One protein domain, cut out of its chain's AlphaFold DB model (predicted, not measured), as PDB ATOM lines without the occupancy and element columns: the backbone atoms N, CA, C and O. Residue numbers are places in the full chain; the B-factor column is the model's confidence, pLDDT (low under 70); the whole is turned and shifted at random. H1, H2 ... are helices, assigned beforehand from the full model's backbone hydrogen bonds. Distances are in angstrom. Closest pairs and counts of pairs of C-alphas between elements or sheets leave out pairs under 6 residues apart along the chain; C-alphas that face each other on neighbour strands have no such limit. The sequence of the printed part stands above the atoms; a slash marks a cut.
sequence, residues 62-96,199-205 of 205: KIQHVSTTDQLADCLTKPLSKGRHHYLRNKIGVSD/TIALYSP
ATOM      1  N   LYS A  62      98.207  20.864  15.836       64.06
ATOM      2  CA  LYS A  62      97.081  20.945  14.901       64.06
ATOM      3  C   LYS A  62      96.239  22.178  15.215       64.06
ATOM      4  O   LYS A  62      95.510  22.199  16.204       64.06
ATOM      5  N   ILE A  63      96.313  23.190  14.355       66.00
ATOM      6  CA  ILE A  63      95.439  24.364  14.438       66.00
ATOM      7  C   ILE A  63      94.108  24.038  13.763       66.00
ATOM      8  O   ILE A  63      94.072  23.647  12.599       66.00
ATOM      9  N   GLN A  64      93.011  24.218  14.493       65.56
ATOM     10  CA  GLN A  64      91.665  24.188  13.932       65.56
ATOM     11  C   GLN A  64      90.993  25.530  14.183       65.56
ATOM     12  O   GLN A  64      91.048  26.071  15.288       65.56
ATOM     13  N   HIS A  65      90.357  26.061  13.144       72.44
ATOM     14  CA  HIS A  65      89.516  27.235  13.290       72.44
ATOM     15  C   HIS A  65      88.231  26.836  14.019       72.44
ATOM     16  O   HIS A  65      87.451  26.025  13.518       72.44
ATOM     17  N   VAL A  66      88.010  27.426  15.191       70.94
ATOM     18  CA  VAL A  66      86.764  27.288  15.942       70.94
ATOM     19  C   VAL A  66      85.998  28.592  15.805       70.94
ATOM     20  O   VAL A  66      86.512  29.659  16.154       70.94
ATOM     21  N   SER A  67      84.769  28.503  15.294       70.56
ATOM     22  CA  SER A  67      83.899  29.664  15.124       70.56
ATOM     23  C   SER A  67      83.720  30.397  16.459       70.56
ATOM     24  O   SER A  67      83.655  29.777  17.524       70.56
ATOM     25  N   THR A  68      83.591  31.724  16.438       67.25
ATOM     26  CA  THR A  68      83.415  32.520  17.666       67.25
ATOM     27  C   THR A  68      82.183  32.076  18.469       67.25
ATOM     28  O   THR A  68      82.131  32.232  19.688       67.25
ATOM     29  N   THR A  69      81.167  31.514  17.806       69.31
ATOM     30  CA  THR A  69      79.954  30.949  18.424       69.31
ATOM     31  C   THR A  69      80.177  29.616  19.137       69.31
ATOM     32  O   THR A  69      79.358  29.245  19.982       69.31
ATOM     33  N   ASP A  70      81.267  28.919  18.820       72.00
ATOM     34  CA  ASP A  70      81.652  27.621  19.384       72.00
ATOM     35  C   ASP A  70      82.856  27.719  20.336       72.00
ATOM     36  O   ASP A  70      83.263  26.718  20.922       72.00
ATOM     37  N   GLN A  71      83.384  28.926  20.576       75.88
ATOM     38  CA  GLN A  71      84.402  29.216  21.598       75.88
ATOM     39  C   GLN A  71      83.795  29.179  23.014       75.88
ATOM     40  O   GLN A  71      83.810  30.154  23.758       75.88
ATOM     41  N   LEU A  72      83.227  28.036  23.403       78.12
ATOM     42  CA  LEU A  72      82.527  27.843  24.681       78.12
ATOM     43  C   LEU A  72      83.443  28.092  25.891       78.12
ATOM     44  O   LEU A  72      82.981  28.576  26.923       78.12
ATOM     45  N   ALA A  73      84.747  27.838  25.739       75.69
ATOM     46  CA  ALA A  73      85.764  28.096  26.759       75.69
ATOM     47  C   ALA A  73      85.883  29.583  27.140       75.69
ATOM     48  O   ALA A  73      86.286  29.893  28.262       75.69
ATOM     49  N   ASP A  74      85.474  30.505  26.261       79.12
ATOM     50  CA  ASP A  74      85.470  31.942  26.553       79.12
ATOM     51  C   ASP A  74      84.558  32.286  27.729       79.12
ATOM     52  O   ASP A  74      84.822  33.240  28.458       79.12
ATOM     53  N   CYS A  75      83.513  31.481  27.957       76.19
ATOM     54  CA  CYS A  75      82.629  31.623  29.110       76.19
ATOM     55  C   CYS A  75      83.378  31.517  30.451       76.19
ATOM     56  O   CYS A  75      82.881  32.030  31.454       76.19
ATOM     57  N   LEU A  76      84.539  30.850  30.470       72.44
ATOM     58  CA  LEU A  76      85.341  30.585  31.666       72.44
ATOM     59  C   LEU A  76      86.618  31.431  31.742       72.44
ATOM     60  O   LEU A  76      87.175  31.585  32.824       72.44
ATOM     61  N   THR A  77      87.095  31.963  30.614       78.50
ATOM     62  CA  THR A  77      88.414  32.615  30.526       78.50
ATOM     63  C   THR A  77      88.344  34.114  30.259       78.50
ATOM     64  O   THR A  77      89.314  34.820  30.531       78.50
ATOM     65  N   LYS A  78      87.213  34.627  29.754       80.62
ATOM     66  CA  LYS A  78      87.065  36.036  29.367       80.62
ATOM     67  C   LYS A  78      85.942  36.730  30.149       80.62
ATOM     68  O   LYS A  78      84.889  36.135  30.384       80.62
ATOM     69  N   PRO A  79      86.103  38.019  30.498       70.69
ATOM     70  CA  PRO A  79      84.993  38.843  30.959       70.69
ATOM     71  C   PRO A  79      84.081  39.170  29.765       70.69
ATOM     72  O   PRO A  79      84.401  40.009  28.927       70.69
ATOM     73  N   LEU A  80      82.950  38.471  29.660       82.81
ATOM     74  CA  LEU A  80      81.985  38.619  28.565       82.81
ATOM     75  C   LEU A  80      80.777  39.468  28.978       82.81
ATOM     76  O   LEU A  80      80.454  39.597  30.160       82.81
ATOM     77  N   SER A  81      80.047  40.000  27.992       87.69
ATOM     78  CA  SER A  81      78.741  40.611  28.253       87.69
ATOM     79  C   SER A  81      77.774  39.576  28.837       87.69
ATOM     80  O   SER A  81      77.817  38.394  28.487       87.69
ATOM     81  N   LYS A  82      76.864  40.018  29.713       83.50
ATOM     82  CA  LYS A  82      75.936  39.132  30.432       83.50
ATOM     83  C   LYS A  82      75.156  38.203  29.489       83.50
ATOM     84  O   LYS A  82      75.081  37.004  29.735       83.50
ATOM     85  N   GLY A  83      74.639  38.734  28.378       85.62
ATOM     86  CA  GLY A  83      73.915  37.944  27.375       85.62
ATOM     87  C   GLY A  83      74.789  36.882  26.701       85.62
ATOM     88  O   GLY A  83      74.372  35.731  26.579       85.62
ATOM     89  N   ARG A  84      76.030  37.232  26.331       83.12
ATOM     90  CA  ARG A  84      76.982  36.288  25.727       83.12
ATOM     91  C   ARG A  84      77.381  35.193  26.712       83.12
ATOM     92  O   ARG A  84      77.420  34.027  26.331       83.12
ATOM     93  N   HIS A  85      77.634  35.564  27.965       84.81
ATOM     94  CA  HIS A  85      77.948  34.622  29.030       84.81
ATOM     95  C   HIS A  85      76.799  33.627  29.248       84.81
ATOM     96  O   HIS A  85      77.032  32.428  29.173       84.81
ATOM     97  N   HIS A  86      75.553  34.092  29.415       84.81
ATOM     98  CA  HIS A  86      74.396  33.197  29.577       84.81
ATOM     99  C   HIS A  86      74.152  32.300  28.358       84.81
ATOM    100  O   HIS A  86      73.860  31.120  28.527       84.81
ATOM    101  N   TYR A  87      74.302  32.826  27.138       85.94
ATOM    102  CA  TYR A  87      74.163  32.031  25.917       85.94
ATOM    103  C   TYR A  87      75.177  30.883  25.862       85.94
ATOM    104  O   TYR A  87      74.787  29.729  25.682       85.94
ATOM    105  N   LEU A  88      76.468  31.183  26.062       84.50
ATOM    106  CA  LEU A  88      77.510  30.155  26.068       84.50
ATOM    107  C   LEU A  88      77.268  29.173  27.209       84.50
ATOM    108  O   LEU A  88      77.232  27.976  26.966       84.50
ATOM    109  N   ARG A  89      76.990  29.669  28.416       81.31
ATOM    110  CA  ARG A  89      76.691  28.865  29.602       81.31
ATOM    111  C   ARG A  89      75.563  27.850  29.383       81.31
ATOM    112  O   ARG A  89      75.721  26.683  29.736       81.31
ATOM    113  N   ASN A  90      74.452  28.277  28.785       84.19
ATOM    114  CA  ASN A  90      73.325  27.396  28.475       84.19
ATOM    115  C   ASN A  90      73.702  26.370  27.403       84.19
ATOM    116  O   ASN A  90      73.320  25.208  27.505       84.19
ATOM    117  N   LYS A  91      74.505  26.775  26.412       82.44
ATOM    118  CA  LYS A  91      75.004  25.892  25.351       82.44
ATOM    119  C   LYS A  91      75.941  24.793  25.877       82.44
ATOM    120  O   LYS A  91      75.894  23.686  25.358       82.44
ATOM    121  N   ILE A  92      76.738  25.063  26.918       82.06
ATOM    122  CA  ILE A  92      77.536  24.041  27.641       82.06
ATOM    123  C   ILE A  92      76.744  23.308  28.740       82.06
ATOM    124  O   ILE A  92      77.287  22.405  29.372       82.06
ATOM    125  N   GLY A  93      75.481  23.668  28.993       77.56
ATOM    126  CA  GLY A  93      74.659  23.035  30.031       77.56
ATOM    127  C   GLY A  93      75.124  23.325  31.463       77.56
ATOM    128  O   GLY A  93      74.824  22.556  32.376       77.56
ATOM    129  N   VAL A  94      75.865  24.416  31.683       75.56
ATOM    130  CA  VAL A  94      76.345  24.786  33.021       75.56
ATOM    131  C   VAL A  94      75.171  25.330  33.828       75.56
ATOM    132  O   VAL A  94      74.787  26.493  33.690       75.56
ATOM    133  N   SER A  95      74.603  24.500  34.694       69.19
ATOM    134  CA  SER A  95      73.521  24.903  35.586       69.19
ATOM    135  C   SER A  95      74.002  25.926  36.618       69.19
ATOM    136  O   SER A  95      75.150  25.930  37.075       69.19
ATOM    137  N   ASP A  96      73.125  26.862  36.978       67.31
ATOM    138  CA  ASP A  96      73.264  27.589  38.232       67.31
ATOM    139  C   ASP A  96      73.143  26.565  39.336       67.31
ATOM    140  O   ASP A  96      72.060  26.025  39.563       67.31
ATOM    141  N   THR A 199      92.549  30.998  19.044       38.56
ATOM    142  CA  THR A 199      92.988  29.688  18.564       38.56
ATOM    143  C   THR A 199      93.387  28.840  19.763       38.56
ATOM    144  O   THR A 199      94.256  29.229  20.542       38.56
ATOM    145  N   ILE A 200      92.747  27.682  19.930       40.66
ATOM    146  CA  ILE A 200      93.042  26.741  21.015       40.66
ATOM    147  C   ILE A 200      94.072  25.732  20.498       40.66
ATOM    148  O   ILE A 200      93.807  25.005  19.543       40.66
ATOM    149  N   ALA A 201      95.245  25.695  21.129       38.19
ATOM    150  CA  ALA A 201      96.271  24.691  20.877       38.19
ATOM    151  C   ALA A 201      96.079  23.521  21.853       38.19
ATOM    152  O   ALA A 201      96.190  23.699  23.064       38.19
ATOM    153  N   LEU A 202      95.777  22.331  21.330       35.16
ATOM    154  CA  LEU A 202      95.762  21.094  22.112       35.16
ATOM    155  C   LEU A 202      97.115  20.396  21.957       35.16
ATOM    156  O   LEU A 202      97.556  20.146  20.835       35.16
ATOM    157  N   TYR A 203      97.761  20.099  23.082       30.75
ATOM    158  CA  TYR A 203      98.992  19.315  23.129       30.75
ATOM    159  C   TYR A 203      98.618  17.829  23.185       30.75
ATOM    160  O   TYR A 203      97.897  17.415  24.093       30.75
ATOM    161  N   SER A 204      99.071  17.045  22.208       27.81
ATOM    162  CA  SER A 204      99.037  15.584  22.293       27.81
ATOM    163  C   SER A 204     100.367  15.115  22.889       27.81
ATOM    164  O   SER A 204     101.396  15.632  22.448       27.81
ATOM    165  N   PRO A 205     100.369  14.204  23.881       41.72
ATOM    166  CA  PRO A 205     101.593  13.547  24.328       41.72
ATOM    167  C   PRO A 205     102.234  12.726  23.202       41.72
ATOM    168  O   PRO A 205     101.491  12.300  22.283       41.72
TER     169      PRO A 205
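What this domain is: This is residues 62 to 96 and 199 to 205 of the 205 residues of the protein "Apoptosis-antagonizing transcription factor, carboxy-terminal domain protein" of Medicago truncatula (UniProt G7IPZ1). With little regular structure, the printed part is one helix, H2, at one end of an elongated outline, with a single short helical turn, H1, beside it. Two stretches with no named element, residues 62 to 73 and the separate piece 199 to 205, reach toward the other end. The 42 residues printed include two named helices, H1 then H2, and no named strand; the class is all helix, though named elements hold only 14 residues. The whole is loose, with a radius of gyration of the C-alphas of 11.9 A and spans of 34 by 18 by 16 A.

Where its parts are: H2, residues 82 to 91, is 14.2 A long, from C-alpha 82 at (75.936, 39.132, 30.432) to C-alpha 91 at (75.004, 25.892, 25.351). H1, residues 74 to 77, begins at (85.470, 31.942, 26.553).

How they stand to each other: H1 and H2 only just touch, with 3 pairs of C-alphas within 8 A; the closest, of Cys 75 and His 85, are 5.6 A apart. A tight link joins them. In H2 every O i to N i+4 pair is within hydrogen-bond range; H1 is too short for one.

The domain as a whole: Residues 97 to 198 are not printed; C-alphas 96 and 199 are 27.9 A apart. Mean pLDDT of the printed part is 70.0, with residues 199 to 205 among those under 70.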